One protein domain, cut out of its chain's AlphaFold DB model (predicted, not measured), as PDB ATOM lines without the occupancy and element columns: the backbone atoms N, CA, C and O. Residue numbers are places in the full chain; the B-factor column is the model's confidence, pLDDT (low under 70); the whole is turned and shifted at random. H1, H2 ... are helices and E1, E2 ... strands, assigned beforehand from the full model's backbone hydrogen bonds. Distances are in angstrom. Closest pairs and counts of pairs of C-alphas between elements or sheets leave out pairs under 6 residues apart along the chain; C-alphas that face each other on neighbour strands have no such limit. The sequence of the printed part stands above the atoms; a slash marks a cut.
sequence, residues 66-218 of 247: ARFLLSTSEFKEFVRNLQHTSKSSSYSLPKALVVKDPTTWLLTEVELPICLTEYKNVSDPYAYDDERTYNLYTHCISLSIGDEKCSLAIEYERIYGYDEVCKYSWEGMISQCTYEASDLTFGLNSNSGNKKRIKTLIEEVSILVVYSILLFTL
ATOM      1  N   ALA A  66      96.105  14.444  25.972       96.56
ATOM      2  CA  ALA A  66      96.812  13.365  25.292       96.56
ATOM      3  C   ALA A  66      96.375  13.163  23.828       96.56
ATOM      4  O   ALA A  66      97.079  12.510  23.054       96.56
ATOM      5  N   ARG A  67      95.254  13.754  23.387       95.00
ATOM      6  CA  ARG A  67      94.786  13.653  21.996       95.00
ATOM      7  C   ARG A  67      95.727  14.282  20.971       95.00
ATOM      8  O   ARG A  67      95.587  13.974  19.786       95.00
ATOM      9  N   PHE A  68      96.710  15.093  21.379       95.50
ATOM     10  CA  PHE A  68      97.742  15.582  20.453       95.50
ATOM     11  C   PHE A  68      98.426  14.423  19.697       95.50
ATOM     12  O   PHE A  68      98.739  14.547  18.507       95.50
ATOM     13  N   LEU A  69      98.550  13.263  20.355       97.06
ATOM     14  CA  LEU A  69      99.129  12.041  19.805       97.06
ATOM     15  C   LEU A  69      98.389  11.502  18.584       97.06
ATOM     16  O   LEU A  69      99.037  10.961  17.691       97.06
ATOM     17  N   LEU A  70      97.067  11.696  18.488       94.88
ATOM     18  CA  LEU A  70      96.245  11.167  17.388       94.88
ATOM     19  C   LEU A  70      96.757  11.620  16.010       94.88
ATOM     20  O   LEU A  70      96.583  10.930  15.005       94.88
ATOM     21  N   SER A  71      97.407  12.783  15.959       94.56
ATOM     22  CA  SER A  71      97.944  13.363  14.729       94.56
ATOM     23  C   SER A  71      99.373  12.916  14.384       94.56
ATOM     24  O   SER A  71      99.754  13.015  13.211       94.56
ATOM     25  N   THR A  72     100.126  12.386  15.354       96.38
ATOM     26  CA  THR A  72     101.561  12.061  15.238       96.38
ATOM     27  C   THR A  72     101.828  10.846  14.345       96.38
ATOM     28  O   THR A  72     100.996   9.940  14.231       96.38
ATOM     29  N   SER A  73     102.989  10.823  13.684       95.38
ATOM     30  CA  SER A  73     103.418   9.709  12.827       95.38
ATOM     31  C   SER A  73     103.619   8.425  13.622       95.38
ATOM     32  O   SER A  73     103.199   7.352  13.190       95.38
ATOM     33  N   GLU A  74     104.215   8.549  14.800       95.19
ATOM     34  CA  GLU A  74     104.628   7.451  15.664       95.19
ATOM     35  C   GLU A  74     103.403   6.732  16.235       95.19
ATOM     36  O   GLU A  74     103.341   5.502  16.226       95.19
ATOM     37  N   PHE A  75     102.379   7.484  16.656       94.75
ATOM     38  CA  PHE A  75     101.132   6.886  17.129       94.75
ATOM     39  C   PHE A  75     100.359   6.195  16.000       94.75
ATOM     40  O   PHE A  75      99.852   5.087  16.175       94.75
ATOM     41  N   LYS A  76     100.306   6.804  14.808       93.00
ATOM     42  CA  LYS A  76      99.692   6.180  13.623       93.00
ATOM     43  C   LYS A  76     100.376   4.867  13.259       93.00
ATOM     44  O   LYS A  76      99.701   3.891  12.925       93.00
ATOM     45  N   GLU A  77     101.702   4.824  13.339       91.56
ATOM     46  CA  GLU A  77     102.471   3.605  13.115       91.56
ATOM     47  C   GLU A  77     102.217   2.550  14.197       91.56
ATOM     48  O   GLU A  77     101.997   1.386  13.861       91.56
ATOM     49  N   PHE A  78     102.164   2.943  15.472       90.88
ATOM     50  CA  PHE A  78     101.810   2.042  16.570       90.88
ATOM     51  C   PHE A  78     100.442   1.379  16.347       90.88
ATOM     52  O   PHE A  78     100.331   0.153  16.385       90.88
ATOM     53  N   VAL A  79      99.417   2.170  16.018       89.38
ATOM     54  CA  VAL A  79      98.065   1.668  15.723       89.38
ATOM     55  C   VAL A  79      98.062   0.732  14.515       89.38
ATOM     56  O   VAL A  79      97.414  -0.315  14.549       89.38
ATOM     57  N   ARG A  80      98.823   1.057  13.463       86.31
ATOM     58  CA  ARG A  80      98.997   0.172  12.302       86.31
ATOM     59  C   ARG A  80      99.649  -1.154  12.699       86.31
ATOM     60  O   ARG A  80      99.218  -2.200  12.229       86.31
ATOM     61  N   ASN A  81     100.644  -1.144  13.580       85.38
ATOM     62  CA  ASN A  81     101.327  -2.365  14.011       85.38
ATOM     63  C   ASN A  81     100.398  -3.299  14.803       85.38
ATOM     64  O   ASN A  81     100.418  -4.507  14.560       85.38
ATOM     65  N   LEU A  82      99.498  -2.751  15.630       80.56
ATOM     66  CA  LEU A  82      98.454  -3.529  16.315       80.56
ATOM     67  C   LEU A  82      97.520  -4.278  15.338       80.56
ATOM     68  O   LEU A  82      96.959  -5.319  15.690       80.56
ATOM     69  N   GLN A  83      97.365  -3.806  14.089       70.50
ATOM     70  CA  GLN A  83      96.564  -4.487  13.053       70.50
ATOM     71  C   GLN A  83      97.163  -5.836  12.641       70.50
ATOM     72  O   GLN A  83      96.434  -6.740  12.222       70.50
ATOM     73  N   HIS A  84      98.485  -5.981  12.731       64.31
ATOM     74  CA  HIS A  84      99.207  -7.127  12.185       64.31
ATOM     75  C   HIS A  84      99.390  -8.270  13.199       64.31
ATOM     76  O   HIS A  84      99.504  -9.426  12.782       64.31
ATOM     77  N   THR A  85      99.337  -7.992  14.507       61.16
ATOM     78  CA  THR A  85      99.549  -8.973  15.590       61.16
ATOM     79  C   THR A  85      98.292  -9.727  16.049       61.16
ATOM     80  O   THR A  85      98.411 -10.740  16.738       61.16
ATOM     81  N   SER A  86      97.080  -9.328  15.633       54.00
ATOM     82  CA  SER A  86      95.785  -9.787  16.196       54.00
ATOM     83  C   SER A  86      95.407 -11.285  15.999       54.00
ATOM     84  O   SER A  86      94.248 -11.668  16.194       54.00
ATOM     85  N   LYS A  87      96.328 -12.170  15.596       50.22
ATOM     86  CA  LYS A  87      95.996 -13.554  15.203       50.22
ATOM     87  C   LYS A  87      96.030 -14.608  16.320       50.22
ATOM     88  O   LYS A  87      95.563 -15.708  16.047       50.22
ATOM     89  N   SER A  88      96.532 -14.327  17.531       46.69
ATOM     90  CA  SER A  88      96.837 -15.413  18.490       46.69
ATOM     91  C   SER A  88      96.579 -15.157  19.986       46.69
ATOM     92  O   SER A  88      96.841 -16.060  20.779       46.69
ATOM     93  N   SER A  89      96.093 -13.991  20.419       50.22
ATOM     94  CA  SER A  89      95.880 -13.735  21.854       50.22
ATOM     95  C   SER A  89      94.488 -14.176  22.325       50.22
ATOM     96  O   SER A  89      93.483 -13.949  21.652       50.22
ATOM     97  N   SER A  90      94.422 -14.740  23.537       47.69
ATOM     98  CA  SER A  90      93.189 -15.005  24.305       47.69
ATOM     99  C   SER A  90      92.355 -13.735  24.541       47.69
ATOM    100  O   SER A  90      91.162 -13.806  24.820       47.69
ATOM    101  N   TYR A  91      92.996 -12.574  24.394       54.00
ATOM    102  CA  TYR A  91      92.437 -11.235  24.496       54.00
ATOM    103  C   TYR A  91      92.416 -10.607  23.103       54.00
ATOM    104  O   TYR A  91      93.393 -10.001  22.659       54.00
ATOM    105  N   SER A  92      91.339 -10.829  22.349       55.44
ATOM    106  CA  SER A  92      91.230 -10.301  20.990       55.44
ATOM    107  C   SER A  92      90.761  -8.848  21.026       55.44
ATOM    108  O   SER A  92      89.613  -8.589  21.397       55.44
ATOM    109  N   LEU A  93      91.608  -7.914  20.583       61.66
ATOM    110  CA  LEU A  93      91.173  -6.547  20.295       61.66
ATOM    111  C   LEU A  93      90.016  -6.573  19.278       61.66
ATOM    112  O   LEU A  93      90.052  -7.355  18.317       61.66
ATOM    113  N   PRO A  94      88.983  -5.729  19.434       58.22
ATOM    114  CA  PRO A  94      87.904  -5.630  18.462       58.22
ATOM    115  C   PRO A  94      88.445  -5.237  17.083       58.22
ATOM    116  O   PRO A  94      88.828  -4.094  16.847       58.22
ATOM    117  N   LYS A  95      88.426  -6.182  16.133       57.28
ATOM    118  CA  LYS A  95      88.957  -6.001  14.763       57.28
ATOM    119  C   LYS A  95      88.432  -4.751  14.044       57.28
ATOM    120  O   LYS A  95      89.093  -4.248  13.148       57.28
ATOM    121  N   ALA A  96      87.243  -4.266  14.405       54.72
ATOM    122  CA  ALA A  96      86.613  -3.102  13.784       54.72
ATOM    123  C   ALA A  96      87.221  -1.752  14.214       54.72
ATOM    124  O   ALA A  96      87.070  -0.777  13.479       54.72
ATOM    125  N   LEU A  97      87.881  -1.685  15.376       57.28
ATOM    126  CA  LEU A  97      88.468  -0.448  15.898       57.28
ATOM    127  C   LEU A  97      89.894  -0.224  15.382       57.28
ATOM    128  O   LEU A  97      90.260   0.875  14.980       57.28
ATOM    129  N   VAL A  98      90.666  -1.310  15.301       55.78
ATOM    130  CA  VAL A  98      92.101  -1.307  14.974       55.78
ATOM    131  C   VAL A  98      92.382  -0.831  13.532       55.78
ATOM    132  O   VAL A  98      93.503  -0.469  13.211       55.78
ATOM    133  N   VAL A  99      91.371  -0.766  12.653       56.03
ATOM    134  CA  VAL A  99      91.512  -0.478  11.205       56.03
ATOM    135  C   VAL A  99      91.451   1.021  10.852       56.03
ATOM    136  O   VAL A  99      91.740   1.390   9.714       56.03
ATOM    137  N   LYS A 100      91.078   1.909  11.781       70.50
ATOM    138  CA  LYS A 100      90.835   3.328  11.459       70.50
ATOM    139  C   LYS A 100      92.020   4.227  11.794       70.50
ATOM    140  O   LYS A 100      92.621   4.076  12.852       70.50
ATOM    141  N   ASP A 101      92.285   5.200  10.921       87.00
ATOM    142  CA  ASP A 101      93.198   6.317  11.190       87.00
ATOM    143  C   ASP A 101      92.806   6.996  12.520       87.00
ATOM    144  O   ASP A 101      91.641   7.397  12.648       87.00
ATOM    145  N   PRO A 102      93.731   7.141  13.489       91.75
ATOM    146  CA  PRO A 102      93.465   7.784  14.774       91.75
ATOM    147  C   PRO A 102      92.868   9.187  14.698       91.75
ATOM    148  O   PRO A 102      92.149   9.609  15.598       91.75
ATOM    149  N   THR A 103      93.099   9.905  13.600       91.94
ATOM    150  CA  THR A 103      92.506  11.230  13.364       91.94
ATOM    151  C   THR A 103      91.007  11.188  13.040       91.94
ATOM    152  O   THR A 103      90.364  12.229  12.987       91.94
ATOM    153  N   THR A 104      90.439   9.996  12.835       90.50
ATOM    154  CA  THR A 104      89.009   9.771  12.538       90.50
ATOM    155  C   THR A 104      88.258   9.090  13.685       90.50
ATOM    156  O   THR A 104      87.106   8.679  13.529       90.50
ATOM    157  N   TRP A 105      88.929   8.912  14.821       90.38
ATOM    158  CA  TRP A 105      88.388   8.266  16.011       90.38
ATOM    159  C   TRP A 105      87.363   9.148  16.719       90.38
ATOM    160  O   TRP A 105      87.422  10.378  16.639       90.38
ATOM    161  N   LEU A 106      86.448   8.522  17.462       87.94
ATOM    162  CA  LEU A 106      85.457   9.242  18.261       87.94
ATOM    163  C   LEU A 106      86.105  10.137  19.322       87.94
ATOM    164  O   LEU A 106      85.504  11.138  19.703       87.94
ATOM    165  N   LEU A 107      87.331   9.828  19.764       88.81
ATOM    166  CA  LEU A 107      88.109  10.697  20.655       88.81
ATOM    167  C   LEU A 107      88.282  12.129  20.138       88.81
ATOM    168  O   LEU A 107      88.375  13.064  20.935       88.81
ATOM    169  N   THR A 108      88.306  12.315  18.817       88.69
ATOM    170  CA  THR A 108      88.399  13.650  18.205       88.69
ATOM    171  C   THR A 108      87.122  14.470  18.383       88.69
ATOM    172  O   THR A 108      87.176  15.695  18.365       88.69
ATOM    173  N   GLU A 109      85.986  13.806  18.609       87.12
ATOM    174  CA  GLU A 109      84.677  14.432  18.815       87.12
ATOM    175  C   GLU A 109      84.385  14.728  20.296       87.12
ATOM    176  O   GLU A 109      83.347  15.308  20.611       87.12
ATOM    177  N   VAL A 110      85.246  14.294  21.224       85.69
ATOM    178  CA  VAL A 110      85.069  14.559  22.660       85.69
ATOM    179  C   VAL A 110      85.339  16.042  22.931       85.69
ATOM    180  O   VAL A 110      86.375  16.569  22.542       85.69
ATOM    181  N   GLU A 111      84.421  16.748  23.588       87.38
ATOM    182  CA  GLU A 111      84.592  18.191  23.835       87.38
ATOM    183  C   GLU A 111      85.643  18.482  24.916       87.38
ATOM    184  O   GLU A 111      86.378  19.464  24.833       87.38
ATOM    185  N   LEU A 112      85.725  17.609  25.921       90.06
ATOM    186  CA  LEU A 112      86.586  17.770  27.088       90.06
ATOM    187  C   LEU A 112      87.987  17.183  26.837       90.06
ATOM    188  O   LEU A 112      88.114  16.202  26.098       90.06
ATOM    189  N   PRO A 113      89.041  17.763  27.441       92.06
ATOM    190  CA  PRO A 113      90.400  17.255  27.293       92.06
ATOM    191  C   PRO A 113      90.545  15.870  27.931       92.06
ATOM    192  O   PRO A 113      89.907  15.575  28.945       92.06
ATOM    193  N   ILE A 114      91.407  15.038  27.343       93.12
ATOM    194  CA  ILE A 114      91.740  13.712  27.873       93.12
ATOM    195  C   ILE A 114      93.104  13.811  28.540       93.12
ATOM    196  O   ILE A 114      94.129  13.816  27.862       93.12
ATOM    197  N   CYS A 115      93.120  13.910  29.865       96.19
ATOM    198  CA  CYS A 115      94.341  14.172  30.620       96.19
ATOM    199  C   CYS A 115      94.855  12.886  31.267       96.19
ATOM    200  O   CYS A 115      94.084  12.141  31.885       96.19
ATOM    201  N   LEU A 116      96.161  12.656  31.159       97.12
ATOM    202  CA  LEU A 116      96.863  11.526  31.759       97.12
ATOM    203  C   LEU A 116      97.864  12.037  32.791       97.12
ATOM    204  O   LEU A 116      98.816  12.728  32.445       97.12
ATOM    205  N   THR A 117      97.643  11.711  34.060       96.31
ATOM    206  CA  THR A 117      98.373  12.297  35.193       96.31
ATOM    207  C   THR A 117      98.825  11.226  36.181       96.31
ATOM    208  O   THR A 117      98.435  10.063  36.076       96.31
ATOM    209  N   GLU A 118      99.646  11.620  37.159       95.25
ATOM    210  CA  GLU A 118     100.030  10.777  38.306       95.25
ATOM    211  C   GLU A 118     100.672   9.435  37.906       95.25
ATOM    212  O   GLU A 118     100.568   8.446  38.637       95.25
ATOM    213  N   TYR A 119     101.347   9.402  36.750       96.56
ATOM    214  CA  TYR A 119     102.024   8.203  36.278       96.56
ATOM    215  C   TYR A 119     103.097   7.748  37.270       96.56
ATOM    216  O   TYR A 119     103.957   8.527  37.693       96.56
ATOM    217  N   LYS A 120     103.081   6.458  37.602       95.94
ATOM    218  CA  LYS A 120     104.113   5.810  38.411       95.94
ATOM    219  C   LYS A 120     104.198   4.321  38.100       95.94
ATOM    220  O   LYS A 120     103.204   3.690  37.749       95.94
ATOM    221  N   ASN A 121     105.379   3.756  38.326       94.94
ATOM    222  CA  ASN A 121     105.579   2.312  38.342       94.94
ATOM    223  C   ASN A 121     105.544   1.814  39.780       94.94
ATOM    224  O   ASN A 121     106.223   2.367  40.646       94.94
ATOM    225  N   VAL A 122     104.754   0.774  40.020       95.75
ATOM    226  CA  VAL A 122     104.632   0.121  41.321       95.75
ATOM    227  C   VAL A 122     105.057  -1.332  41.170       95.75
ATOM    228  O   VAL A 122     104.733  -1.978  40.176       95.75
ATOM    229  N   SER A 123     105.792  -1.827  42.161       95.38
ATOM    230  CA  SER A 123     106.124  -3.241  42.298       95.38
ATOM    231  C   SER A 123     105.507  -3.785  43.581       95.38
ATOM    232  O   SER A 123     105.733  -3.207  44.648       95.38
ATOM    233  N   ASP A 124     104.786  -4.896  43.489       94.12
ATOM    234  CA  ASP A 124     104.327  -5.670  44.640       94.12
ATOM    235  C   ASP A 124     105.124  -6.982  44.716       94.12
ATOM    236  O   ASP A 124     104.887  -7.885  43.910       94.12
ATOM    237  N   PRO A 125     106.087  -7.103  45.650       91.94
ATOM    238  CA  PRO A 125     106.897  -8.308  45.782       91.94
ATOM    239  C   PRO A 125     106.162  -9.478  46.459       91.94
ATOM    240  O   PRO A 125     106.727 -10.561  46.608       91.94
ATOM    241  N   TYR A 126     104.924  -9.259  46.910       91.12
ATOM    242  CA  TYR A 126     104.108 -10.248  47.608       91.12
ATOM    243  C   TYR A 126     102.759 -10.480  46.921       91.12
ATOM    244  O   TYR A 126     101.836 -11.000  47.556       91.12
ATOM    245  N   ALA A 127     102.645 -10.135  45.634       91.25
ATOM    246  CA  ALA A 127     101.462 -10.453  44.850       91.25
ATOM    247  C   ALA A 127     101.245 -11.971  44.837       91.25
ATOM    248  O   ALA A 127     102.192 -12.756  44.877       91.25
ATOM    249  N   TYR A 128      99.990 -12.400  44.830       89.44
ATOM    250  CA  TYR A 128      99.626 -13.806  44.962       89.44
ATOM    251  C   TYR A 128      98.525 -14.140  43.962       89.44
ATOM    252  O   TYR A 128      97.546 -13.400  43.843       89.44
ATOM    253  N   ASP A 129      98.698 -15.236  43.233       83.44
ATOM    254  CA  ASP A 129      97.625 -15.889  42.487       83.44
ATOM    255  C   ASP A 129      97.210 -17.162  43.225       83.44
ATOM    256  O   ASP A 129      97.744 -17.485  44.281       83.44
ATOM    257  N   ASP A 130      96.229 -17.882  42.703       81.88
ATOM    258  CA  ASP A 130      95.717 -19.110  43.304       81.88
ATOM    259  C   ASP A 130      96.766 -20.229  43.471       81.88
ATOM    260  O   ASP A 130      96.519 -21.177  44.220       81.88
ATOM    261  N   GLU A 131      97.948 -20.109  42.856       82.62
ATOM    262  CA  GLU A 131      99.010 -21.113  42.903       82.62
ATOM    263  C   GLU A 131     100.212 -20.689  43.766       82.62
ATOM    264  O   GLU A 131     100.731 -21.510  44.530       82.62
ATOM    265  N   ARG A 132     100.689 -19.437  43.670       88.12
ATOM    266  CA  ARG A 132     101.947 -18.996  44.306       88.12
ATOM    267  C   ARG A 132     102.129 -17.474  44.362       88.12
ATOM    268  O   ARG A 132     101.495 -16.697  43.658       88.12
ATOM    269  N   THR A 133     103.054 -17.046  45.222       90.81
ATOM    270  CA  THR A 133     103.501 -15.647  45.317       90.81
ATOM    271  C   THR A 133     104.433 -15.290  44.153       90.81
ATOM    272  O   THR A 133     105.252 -16.115  43.740       90.81
ATOM    273  N   TYR A 134     104.344 -14.060  43.653       91.31
ATOM    274  CA  TYR A 134     105.174 -13.512  42.581       91.31
ATOM    275  C   TYR A 134     105.432 -12.014  42.775       91.31
ATOM    276  O   TYR A 134     104.714 -11.331  43.501       91.31
ATOM    277  N   ASN A 135     106.459 -11.497  42.097       93.06
ATOM    278  CA  ASN A 135     106.669 -10.056  41.992       93.06
ATOM    279  C   ASN A 135     105.802  -9.522  40.848       93.06
ATOM    280  O   ASN A 135     106.014  -9.909  39.695       93.06
ATOM    281  N   LEU A 136     104.848  -8.645  41.152       94.56
ATOM    282  CA  LEU A 136     104.016  -7.971  40.159       94.56
ATOM    283  C   LEU A 136     104.552  -6.575  39.870       94.56
ATOM    284  O   LEU A 136     104.829  -5.817  40.798       94.56
ATOM    285  N   TYR A 137     104.626  -6.212  38.593       95.75
ATOM    286  CA  TYR A 137     104.935  -4.860  38.161       95.75
ATOM    287  C   TYR A 137     103.772  -4.251  37.381       95.75
ATOM    288  O   TYR A 137     103.262  -4.826  36.412       95.75
ATOM    289  N   THR A 138     103.392  -3.045  37.796       96.00
ATOM    290  CA  THR A 138     102.179  -2.372  37.339       96.00
ATOM    291  C   THR A 138     102.469  -0.914  37.008       96.00
ATOM    292  O   THR A 138     103.099  -0.192  37.786       96.00
ATOM    293  N   HIS A 139     101.967  -0.467  35.860       96.31
ATOM    294  CA  HIS A 139     101.852   0.946  35.528       96.31
ATOM    295  C   HIS A 139     100.580   1.502  36.161       96.31
ATOM    296  O   HIS A 139      99.478   1.061  35.838       96.31
ATOM    297  N   CYS A 140     100.718   2.490  37.038       96.12
ATOM    298  CA  CYS A 140      99.583   3.229  37.571       96.12
ATOM    299  C   CYS A 140      99.488   4.586  36.883       96.12
ATOM    300  O   CYS A 140     100.478   5.316  36.836       96.12
ATOM    301  N   ILE A 141      98.305   4.935  36.386       96.44
ATOM    302  CA  ILE A 141      98.053   6.208  35.714       96.44
ATOM    303  C   ILE A 141      96.632   6.691  35.988       96.44
ATOM    304  O   ILE A 141      95.687   5.907  36.007       96.44
ATOM    305  N   SER A 142      96.478   7.992  36.189       95.06
ATOM    306  CA  SER A 142      95.182   8.632  36.363       95.06
ATOM    307  C   SER A 142      94.702   9.197  35.032       95.06
ATOM    308  O   SER A 142      95.285  10.141  34.500       95.06
ATOM    309  N   LEU A 143      93.621   8.629  34.510       94.56
ATOM    310  CA  LEU A 143      92.920   9.091  33.319       94.56
ATOM    311  C   LEU A 143      91.763  10.001  33.735       94.56
ATOM    312  O   LEU A 143      90.966   9.638  34.597       94.56
ATOM    313  N   SER A 144      91.637  11.163  33.100       92.06
ATOM    314  CA  SER A 144      90.497  12.057  33.315       92.06
ATOM    315  C   SER A 144      89.948  12.631  32.018       92.06
ATOM    316  O   SER A 144      90.692  12.878  31.067       92.06
ATOM    317  N   ILE A 145      88.628  12.806  31.985       88.75
ATOM    318  CA  ILE A 145      87.877  13.394  30.873       88.75
ATOM    319  C   ILE A 145      86.908  14.405  31.490       88.75
ATOM    320  O   ILE A 145      85.834  14.043  31.972       88.75
ATOM    321  N   GLY A 146      87.308  15.677  31.520       82.88
ATOM    322  CA  GLY A 146      86.618  16.686  32.329       82.88
ATOM    323  C   GLY A 146      86.733  16.398  33.825       82.88
ATOM    324  O   GLY A 146      87.833  16.178  34.322       82.88
ATOM    325  N   ASP A 147      85.598  16.383  34.528       82.00
ATOM    326  CA  ASP A 147      85.540  16.140  35.979       82.00
ATOM    327  C   ASP A 147      85.569  14.645  36.350       82.00
ATOM    328  O   ASP A 147      85.754  14.286  37.514       82.00
ATOM    329  N   GLU A 148      85.398  13.759  35.366       85.12
ATOM    330  CA  GLU A 148      85.449  12.312  35.563       85.12
ATOM    331  C   GLU A 148      86.901  11.840  35.598       85.12
ATOM    332  O   GLU A 148      87.669  12.097  34.667       85.12
ATOM    333  N   LYS A 149      87.275  11.117  36.659       88.69
ATOM    334  CA  LYS A 149      88.626  10.581  36.867       88.69
ATOM    335  C   LYS A 149      88.562   9.090  37.186       88.69
ATOM    336  O   LYS A 149      87.762   8.657  38.010       88.69
ATOM    337  N   CYS A 150      89.451   8.320  36.575       89.00
ATOM    338  CA  CYS A 150      89.633   6.896  36.810       89.00
ATOM    339  C   CYS A 150      91.123   6.596  36.984       89.00
ATOM    340  O   CYS A 150      91.962   7.087  36.226       89.00
ATOM    341  N   SER A 151      91.445   5.793  37.992       92.25
ATOM    342  CA  SER A 151      92.796   5.281  38.200       92.25
ATOM    343  C   SER A 151      92.925   3.933  37.503       92.25
ATOM    344  O   SER A 151      92.157   3.021  37.793       92.25
ATOM    345  N   LEU A 152      93.912   3.814  36.623       94.06
ATOM    346  CA  LEU A 152      94.224   2.604  35.872       94.06
ATOM    347  C   LEU A 152      95.502   1.981  36.439       94.06
ATOM    348  O   LEU A 152      96.475   2.689  36.711       94.06
ATOM    349  N   ALA A 153      95.499   0.669  36.619       93.44
ATOM    350  CA  ALA A 153      96.564  -0.156  37.163       93.44
ATOM    351  C   ALA A 153      96.891  -1.291  36.179       93.44
ATOM    352  O   ALA A 153      96.498  -2.434  36.364       93.44
ATOM    353  N   ILE A 154      97.664  -0.980  35.139       94.00
ATOM    354  CA  ILE A 154      97.934  -1.884  34.017       94.00
ATOM    355  C   ILE A 154      99.176  -2.729  34.311       94.00
ATOM    356  O   ILE A 154     100.286  -2.207  34.432       94.00
ATOM    357  N   GLU A 155      99.003  -4.043  34.417       93.81
ATOM    358  CA  GLU A 155     100.097  -4.978  34.667       93.81
ATOM    359  C   GLU A 155     100.956  -5.146  33.410       93.81
ATOM    360  O   GLU A 155     100.434  -5.254  32.298       93.81
ATOM    361  N   TYR A 156     102.281  -5.170  33.575       93.12
ATOM    362  CA  TYR A 156     103.198  -5.334  32.442       93.12
ATOM    363  C   TYR A 156     104.190  -6.484  32.613       93.12
ATOM    364  O   TYR A 156     104.652  -7.047  31.617       93.12
ATOM    365  N   GLU A 157     104.494  -6.882  33.848       93.56
ATOM    366  CA  GLU A 157     105.435  -7.964  34.120       93.56
ATOM    367  C   GLU A 157     105.099  -8.688  35.426       93.56
ATOM    368  O   GLU A 157     104.749  -8.068  36.430       93.56
ATOM    369  N   ARG A 158     105.239 -10.012  35.409       91.38
ATOM    370  CA  ARG A 158     105.193 -10.882  36.585       91.38
ATOM    371  C   ARG A 158     106.452 -11.731  36.621       91.38
ATOM    372  O   ARG A 158     106.862 -12.251  35.584       91.38
ATOM    373  N   ILE A 159     107.043 -11.888  37.800       92.00
ATOM    374  CA  ILE A 159     108.211 -12.751  38.001       92.00
ATOM    375  C   ILE A 159     107.908 -13.768  39.098       92.00
ATOM    376  O   ILE A 159     107.738 -13.401  40.263       92.00
ATOM    377  N   TYR A 160     107.883 -15.043  38.721       88.31
ATOM    378  CA  TYR A 160     107.786 -16.174  39.633       88.31
ATOM    379  C   TYR A 160     109.192 -16.703  39.944       88.31
ATOM    380  O   TYR A 160     109.906 -17.196  39.069       88.31
ATOM    381  N   GLY A 161     109.600 -16.631  41.213       81.50
ATOM    382  CA  GLY A 161     110.927 -17.093  41.632       81.50
ATOM    383  C   GLY A 161     112.069 -16.351  40.922       81.50
ATOM    384  O   GLY A 161     112.012 -15.134  40.778       81.50
ATOM    385  N   TYR A 162     113.119 -17.078  40.522       73.75
ATOM    386  CA  TYR A 162     114.320 -16.488  39.911       73.75
ATOM    387  C   TYR A 162     114.253 -16.361  38.379       73.75
ATOM    388  O   TYR A 162     114.837 -15.422  37.844       73.75
ATOM    389  N   ASP A 163     113.522 -17.243  37.682       77.19
ATOM    390  CA  ASP A 163     113.708 -17.422  36.229       77.19
ATOM    391  C   ASP A 163     112.419 -17.325  35.392       77.19
ATOM    392  O   ASP A 163     112.484 -17.214  34.166       77.19
ATOM    393  N   GLU A 164     111.235 -17.372  36.006       88.00
ATOM    394  CA  GLU A 164     109.976 -17.395  35.259       88.00
ATOM    395  C   GLU A 164     109.385 -15.988  35.152       88.00
ATOM    396  O   GLU A 164     108.764 -15.473  36.080       88.00
ATOM    397  N   VAL A 165     109.596 -15.364  33.993       89.06
ATOM    398  CA  VAL A 165     109.135 -14.006  33.688       89.06
ATOM    399  C   VAL A 165     107.984 -14.054  32.686       89.06
ATOM    400  O   VAL A 165     108.150 -14.503  31.550       89.06
ATOM    401  N   CYS A 166     106.827 -13.527  33.074       86.44
ATOM    402  CA  CYS A 166     105.681 -13.327  32.193       86.44
ATOM    403  C   CYS A 166     105.531 -11.836  31.885       86.44
ATOM    404  O   CYS A 166     105.218 -11.046  32.773       86.44
ATOM    405  N   LYS A 167     105.730 -11.445  30.622       89.19
ATOM    406  CA  LYS A 167     105.519 -10.065  30.161       89.19
ATOM    407  C   LYS A 167     104.207  -9.953  29.405       89.19
ATOM    408  O   LYS A 167     103.905 -10.800  28.562       89.19
ATOM    409  N   TYR A 168     103.451  -8.899  29.678       85.38
ATOM    410  CA  TYR A 168     102.218  -8.625  28.955       85.38
ATOM    411  C   TYR A 168     102.535  -8.023  27.589       85.38
ATOM    412  O   TYR A 168     103.413  -7.171  27.451       85.38
ATOM    413  N   SER A 169     101.816  -8.476  26.561       87.38
ATOM    414  CA  SER A 169     101.858  -7.821  25.256       87.38
ATOM    415  C   SER A 169     101.074  -6.510  25.296       87.38
ATOM    416  O   SER A 169     100.209  -6.319  26.157       87.38
ATOM    417  N   TRP A 170     101.309  -5.633  24.318       85.81
ATOM    418  CA  TRP A 170     100.531  -4.403  24.169       85.81
ATOM    419  C   TRP A 170      99.031  -4.680  24.070       85.81
ATOM    420  O   TRP A 170      98.234  -3.983  24.684       85.81
ATOM    421  N   GLU A 171      98.631  -5.730  23.354       84.94
ATOM    422  CA  GLU A 171      97.230  -6.142  23.246       84.94
ATOM    423  C   GLU A 171      96.656  -6.583  24.596       84.94
ATOM    424  O   GLU A 171      95.510  -6.254  24.910       84.94
ATOM    425  N   GLY A 172      97.452  -7.291  25.406       85.62
ATOM    426  CA  GLY A 172      97.086  -7.664  26.772       85.62
ATOM    427  C   GLY A 172      96.868  -6.435  27.653       85.62
ATOM    428  O   GLY A 172      95.813  -6.308  28.274       85.62
ATOM    429  N   MET A 173      97.808  -5.488  27.621       90.00
ATOM    430  CA  MET A 173      97.715  -4.226  28.361       90.00
ATOM    431  C   MET A 173      96.516  -3.377  27.917       90.00
ATOM    432  O   MET A 173      95.805  -2.834  28.756       90.00
ATOM    433  N   ILE A 174      96.236  -3.292  26.610       89.94
ATOM    434  CA  ILE A 174      95.068  -2.560  26.086       89.94
ATOM    435  C   ILE A 174      93.770  -3.237  26.533       89.94
ATOM    436  O   ILE A 174      92.823  -2.550  26.914       89.94
ATOM    437  N   SER A 175      93.711  -4.572  26.512       85.94
ATOM    438  CA  SER A 175      92.541  -5.318  26.984       85.94
ATOM    439  C   SER A 175      92.291  -5.096  28.475       85.94
ATOM    440  O   SER A 175      91.146  -4.885  28.870       85.94
ATOM    441  N   GLN A 176      93.345  -5.119  29.294       88.69
ATOM    442  CA  GLN A 176      93.253  -4.812  30.719       88.69
ATOM    443  C   GLN A 176      92.789  -3.369  30.943       88.69
ATOM    444  O   GLN A 176      91.809  -3.140  31.646       88.69
ATOM    445  N   CYS A 177      93.416  -2.408  30.263       90.50
ATOM    446  CA  CYS A 177      93.025  -1.003  30.317       90.50
ATOM    447  C   CYS A 177      91.557  -0.802  29.907       90.50
ATOM    448  O   CYS A 177      90.849  -0.027  30.535       90.50
ATOM    449  N   THR A 178      91.068  -1.532  28.900       88.25
ATOM    450  CA  THR A 178      89.661  -1.473  28.459       88.25
ATOM    451  C   THR A 178      88.713  -1.962  29.555       88.25
ATOM    452  O   THR A 178      87.636  -1.393  29.746       88.25
ATOM    453  N   TYR A 179      89.099  -3.017  30.277       85.12
ATOM    454  CA  TYR A 179      88.329  -3.530  31.405       85.12
ATOM    455  C   TYR A 179      88.275  -2.511  32.548       85.12
ATOM    456  O   TYR A 179      87.188  -2.174  32.998       85.12
ATOM    457  N   GLU A 180      89.415  -1.953  32.951       85.31
ATOM    458  CA  GLU A 180      89.492  -0.986  34.055       85.31
ATOM    459  C   GLU A 180      88.840   0.362  33.717       85.31
ATOM    460  O   GLU A 180      88.052   0.902  34.491       85.31
ATOM    461  N   ALA A 181      89.067   0.879  32.508       83.69
ATOM    462  CA  ALA A 181      88.454   2.120  32.035       83.69
ATOM    463  C   ALA A 181      86.941   1.988  31.794       83.69
ATOM    464  O   ALA A 181      86.270   2.994  31.552       83.69
ATOM    465  N   SER A 182      86.369   0.779  31.878       76.00
ATOM    466  CA  SER A 182      84.917   0.602  31.828       76.00
ATOM    467  C   SER A 182      84.211   1.333  32.972       76.00
ATOM    468  O   SER A 182      83.070   1.750  32.788       76.00
ATOM    469  N   ASP A 183      84.879   1.605  34.094       67.56
ATOM    470  CA  ASP A 183      84.296   2.376  35.198       67.56
ATOM    471  C   ASP A 183      84.001   3.843  34.820       67.56
ATOM    472  O   ASP A 183      83.041   4.430  35.322       67.56
ATOM    473  N   LEU A 184      84.702   4.414  33.828       67.69
ATOM    474  CA  LEU A 184      84.395   5.748  33.282       67.69
ATOM    475  C   LEU A 184      83.030   5.813  32.575       67.69
ATOM    476  O   LEU A 184      82.480   6.900  32.376       67.69
ATOM    477  N   THR A 185      82.445   4.666  32.198       58.47
ATOM    478  CA  THR A 185      81.097   4.636  31.605       58.47
ATOM    479  C   THR A 185      80.012   5.127  32.551       58.47
ATOM    480  O   THR A 185      79.000   5.647  32.072       58.47
ATOM    481  N   PHE A 186      80.208   4.998  33.868       51.03
ATOM    482  CA  PHE A 186      79.234   5.471  34.850       51.03
ATOM    483  C   PHE A 186      79.117   7.001  34.851       51.03
ATOM    484  O   PHE A 186      78.021   7.519  35.073       51.03
ATOM    485  N   GLY A 187      80.206   7.701  34.521       52.94
ATOM    486  CA  GLY A 187      80.281   9.159  34.481       52.94
ATOM    487  C   GLY A 187      79.868   9.798  33.154       52.94
ATOM    488  O   GLY A 187      79.127  10.778  33.114       52.94
ATOM    489  N   LEU A 188      80.283   9.203  32.028       55.44
ATOM    490  CA  LEU A 188      80.146   9.833  30.707       55.44
ATOM    491  C   LEU A 188      78.755   9.742  30.059       55.44
ATOM    492  O   LEU A 188      78.543  10.433  29.061       55.44
ATOM    493  N   ASN A 189      77.820   8.908  30.549       49.88
ATOM    494  CA  ASN A 189      76.384   8.972  30.208       49.88
ATOM    495  C   ASN A 189      75.555   7.837  30.849       49.88
ATOM    496  O   ASN A 189      75.397   6.760  30.274       49.88
ATOM    497  N   SER A 190      74.872   8.133  31.954       47.69
ATOM    498  CA  SER A 190      73.686   7.380  32.396       47.69
ATOM    499  C   SER A 190      72.399   7.787  31.648       47.69
ATOM    500  O   SER A 190      71.385   7.102  31.770       47.69
ATOM    501  N   ASN A 191      72.435   8.841  30.813       49.69
ATOM    502  CA  ASN A 191      71.231   9.462  30.234       49.69
ATOM    503  C   ASN A 191      71.080   9.396  28.702       49.69
ATOM    504  O   ASN A 191      70.034   9.797  28.190       49.69
ATOM    505  N   SER A 192      72.041   8.862  27.940       52.44
ATOM    506  CA  SER A 192      71.875   8.669  26.489       52.44
ATOM    507  C   SER A 192      72.165   7.219  26.099       52.44
ATOM    508  O   SER A 192      73.241   6.687  26.346       52.44
ATOM    509  N   GLY A 193      71.180   6.531  25.517       54.50
ATOM    510  CA  GLY A 193      71.197   5.089  25.227       54.50
ATOM    511  C   GLY A 193      72.210   4.606  24.175       54.50
ATOM    512  O   GLY A 193      71.907   3.675  23.432       54.50
ATOM    513  N   ASN A 194      73.406   5.192  24.080       74.00
ATOM    514  CA  ASN A 194      74.395   4.896  23.046       74.00
ATOM    515  C   ASN A 194      75.572   4.042  23.559       74.00
ATOM    516  O   ASN A 194      76.742   4.393  23.405       74.00
ATOM    517  N   LYS A 195      75.256   2.873  24.137       75.69
ATOM    518  CA  LYS A 195      76.236   1.899  24.673       75.69
ATOM    519  C   LYS A 195      77.358   1.553  23.686       75.69
ATOM    520  O   LYS A 195      78.489   1.311  24.090       75.69
ATOM    521  N   LYS A 196      77.051   1.536  22.383       78.88
ATOM    522  CA  LYS A 196      78.025   1.242  21.325       78.88
ATOM    523  C   LYS A 196      79.082   2.342  21.200       78.88
ATOM    524  O   LYS A 196      80.257   2.019  21.097       78.88
ATOM    525  N   ARG A 197      78.673   3.616  21.239       81.00
ATOM    526  CA  ARG A 197      79.590   4.766  21.170       81.00
ATOM    527  C   ARG A 197      80.527   4.798  22.375       81.00
ATOM    528  O   ARG A 197      81.725   4.969  22.197       81.00
ATOM    529  N   ILE A 198      79.986   4.571  23.573       80.62
ATOM    530  CA  ILE A 198      80.766   4.533  24.818       80.62
ATOM    531  C   ILE A 198      81.807   3.407  24.774       80.62
ATOM    532  O   ILE A 198      82.976   3.638  25.060       80.62
ATOM    533  N   LYS A 199      81.404   2.207  24.339       82.44
ATOM    534  CA  LYS A 199      82.330   1.085  24.166       82.44
ATOM    535  C   LYS A 199      83.476   1.424  23.203       82.44
ATOM    536  O   LYS A 199      84.629   1.187  23.532       82.44
ATOM    537  N   THR A 200      83.168   2.010  22.046       84.94
ATOM    538  CA  THR A 200      84.184   2.446  21.071       84.94
ATOM    539  C   THR A 200      85.133   3.491  21.666       84.94
ATOM    540  O   THR A 200      86.337   3.368  21.483       84.94
ATOM    541  N   LEU A 201      84.626   4.463  22.429       86.12
ATOM    542  CA  LEU A 201      85.467   5.457  23.102       86.12
ATOM    543  C   LEU A 201      86.440   4.820  24.101       86.12
ATOM    544  O   LEU A 201      87.609   5.178  24.100       86.12
ATOM    545  N   ILE A 202      85.998   3.859  24.918       86.69
ATOM    546  CA  ILE A 202      86.888   3.176  25.876       86.69
ATOM    547  C   ILE A 202      88.001   2.421  25.158       86.69
ATOM    548  O   ILE A 202      89.151   2.449  25.594       86.69
ATOM    549  N   GLU A 203      87.665   1.749  24.062       87.50
ATOM    550  CA  GLU A 203      88.644   1.018  23.266       87.50
ATOM    551  C   GLU A 203      89.694   1.986  22.678       87.50
ATOM    552  O   GLU A 203      90.891   1.725  22.780       87.50
ATOM    553  N   GLU A 204      89.274   3.139  22.141       90.25
ATOM    554  CA  GLU A 204      90.186   4.172  21.618       90.25
ATOM    555  C   GLU A 204      91.050   4.796  22.729       90.25
ATOM    556  O   GLU A 204      92.263   4.944  22.563       90.25
ATOM    557  N   VAL A 205      90.450   5.120  23.883       91.50
ATOM    558  CA  VAL A 205      91.165   5.650  25.057       91.50
ATOM    559  C   VAL A 205      92.204   4.652  25.550       91.50
ATOM    560  O   VAL A 205      93.325   5.044  25.849       91.50
ATOM    561  N   SER A 206      91.872   3.366  25.603       91.88
ATOM    562  CA  SER A 206      92.796   2.340  26.093       91.88
ATOM    563  C   SER A 206      94.046   2.227  25.224       91.88
ATOM    564  O   SER A 206      95.150   2.084  25.744       91.88
ATOM    565  N   ILE A 207      93.897   2.352  23.902       92.69
ATOM    566  CA  ILE A 207      95.041   2.381  22.980       92.69
ATOM    567  C   ILE A 207      95.895   3.631  23.228       92.69
ATOM    568  O   ILE A 207      97.122   3.534  23.288       92.69
ATOM    569  N   LEU A 208      95.254   4.791  23.406       94.56
ATOM    570  CA  LEU A 208      95.937   6.048  23.711       94.56
ATOM    571  C   LEU A 208      96.712   5.972  25.036       94.56
ATOM    572  O   LEU A 208      97.877   6.366  25.085       94.56
ATOM    573  N   VAL A 209      96.097   5.435  26.094       95.38
ATOM    574  CA  VAL A 209      96.710   5.263  27.420       95.38
ATOM    575  C   VAL A 209      97.931   4.355  27.332       95.38
ATOM    576  O   VAL A 209      99.008   4.738  27.784       95.38
ATOM    577  N   VAL A 210      97.794   3.178  26.717       94.25
ATOM    578  CA  VAL A 210      98.896   2.209  26.639       94.25
ATOM    579  C   VAL A 210     100.065   2.751  25.825       94.25
ATOM    580  O   VAL A 210     101.214   2.589  26.227       94.25
ATOM    581  N   TYR A 211      99.803   3.465  24.728       95.75
ATOM    582  CA  TYR A 211     100.879   4.153  24.019       95.75
ATOM    583  C   TYR A 211     101.517   5.260  24.867       95.75
ATOM    584  O   TYR A 211     102.732   5.426  24.859       95.75
ATOM    585  N   SER A 212     100.727   6.000  25.645       96.94
ATOM    586  CA  SER A 212     101.250   7.065  26.506       96.94
ATOM    587  C   SER A 212     102.185   6.531  27.595       96.94
ATOM    588  O   SER A 212     103.142   7.211  27.952       96.94
ATOM    589  N   ILE A 213     101.990   5.294  28.072       95.19
ATOM    590  CA  ILE A 213     102.924   4.629  29.000       95.19
ATOM    591  C   ILE A 213     104.335   4.534  28.400       95.19
ATOM    592  O   ILE A 213     105.316   4.783  29.101       95.19
ATOM    593  N   LEU A 214     104.466   4.251  27.097       92.69
ATOM    594  CA  LEU A 214     105.772   4.254  26.426       92.69
ATOM    595  C   LEU A 214     106.461   5.613  26.545       92.69
ATOM    596  O   LEU A 214     107.662   5.675  26.775       92.69
ATOM    597  N   LEU A 215     105.694   6.697  26.451       96.00
ATOM    598  CA  LEU A 215     106.220   8.053  26.562       96.00
ATOM    599  C   LEU A 215     106.602   8.404  28.005       96.00
ATOM    600  O   LEU A 215     107.645   9.011  28.230       96.00
ATOM    601  N   PHE A 216     105.816   7.966  28.991       94.00
ATOM    602  CA  PHE A 216     106.139   8.155  30.408       94.00
ATOM    603  C   PHE A 216     107.367   7.357  30.877       94.00
ATOM    604  O   PHE A 216     107.990   7.716  31.877       94.00
ATOM    605  N   THR A 217     107.721   6.272  30.183       91.25
ATOM    606  CA  THR A 217     108.916   5.469  30.498       91.25
ATOM    607  C   THR A 217     110.196   5.978  29.836       91.25
ATOM    608  O   THR A 217     111.269   5.454  30.149       91.25
ATOM    609  N   LEU A 218     110.116   6.997  28.969       92.75
ATOM    610  CA  LEU A 218     111.288   7.590  28.330       92.75
ATOM    611  C   LEU A 218     112.257   8.151  29.375       92.75
ATOM    612  O   LEU A 218     111.869   8.819  30.336       92.75
TER     613      LEU A 218
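What this domain is: This is residues 66 to 218 of the 247 residues of an uncharacterized protein of Cylindrospermopsis raciborskii CENA303 (UniProt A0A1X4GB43). A long, twisted sheet of four strands makes a curled wall, and two crossed helices, H4 and H5, pack on it. H5 runs through the middle of the domain; H1 and H3 pack on H5, while H2 lies on the far side of H5 from the sheet. The printed part has 153 residues, with five named helices and four named strands in the order H1 H2 H3 E1 E2 E3 E4 H4 H5; the sheet, E1 - E2 - E3 - E4, is antiparallel throughout, and the class is mixed, helices and strands. The whole is compact, with a radius of gyration of the C-alphas of 16.1 A and spans of 48 by 33 by 30 A.

Where its parts are: E1, residues 114 to 128, begins at C-alpha 114 (91.740, 13.712, 27.873), is 33.3 A long and bends by 92 degrees at residue 125. E2, residues 133 to 145, is 36.0 A long, E3, residues 148 to 160, 36.4 A, and E4, residues 164 to 167, 10.0 A. H4, residues 170 to 188, is 25.7 A long with a kink of 38 degrees near residue 182. H5, residues 195 to 216, is 31.1 A long and ends at C-alpha 216 (106.139, 8.155, 30.408). H1, residues 66 to 71, begins at C-alpha 66 (96.812, 13.365, 25.292) and is 10.6 A long; H2, residues 73 to 85, is 19.3 A long, and H3, residues 106 to 109, 5.3 A.

How they stand to each other: The strands form a meander, each the antiparallel neighbour of the one before. Within hydrogen-bond range are N 122 and O 138 of the hairpin E1 and E2, 2.9 A, N 152 and O 141 of E2 and E3, 2.8 A, and N 158 and O 166 of E3 and E4, 2.8 A. H4 is on the sheet at a height over the sheet of 7.8 A and runs along the strands, at 24 degrees to E3 on the local plane. H5 is on the sheet at a height over the sheet of 6.8 A and runs across the strands, at 66 degrees to E2 on the local plane. H5 is the hub. It touches H4 at a steep tilt of 53 degrees, opposite ways, the closest C-alphas being those of Cys 177 and Ser 206, 5.4 A. With residues 208 to 212 alone H5 touches H1, about perpendicular at 87 degrees; the closest C-alphas, of Ala 66 and Leu 208, are 7.5 A apart. With residues 197 to 205 alone it touches H3, closest at the C-alphas of Leu 106 and Leu 201, 6.1 A. H2 and H5 only just touch, with 3 pairs of C-alphas within 8 A, the closest those of Phe 75 and Tyr 211, 7.4 A. O i to N i+4 pairs are within hydrogen-bond range in 0 of 2 cases in H1, where 3 of 3 O i to N i+3 pairs are, 6 of 9 in H2, 10 of 15 in H4 and 16 of 18 in H5; H3 is too short for such a pair.

The domain as a whole: The two C-alphas farthest apart, those of Tyr 162 and Asn 191, are 51.2 A apart. The printed part has no cut. The link from H2 to H3, 20 residues, is long. The mean pLDDT of the printed part is 83.6, and it is under 70 at residues 84 to 99, of which 84 and 85 belong to H2, and at residues 183 to 193, of which 183 to 188 belong to H4.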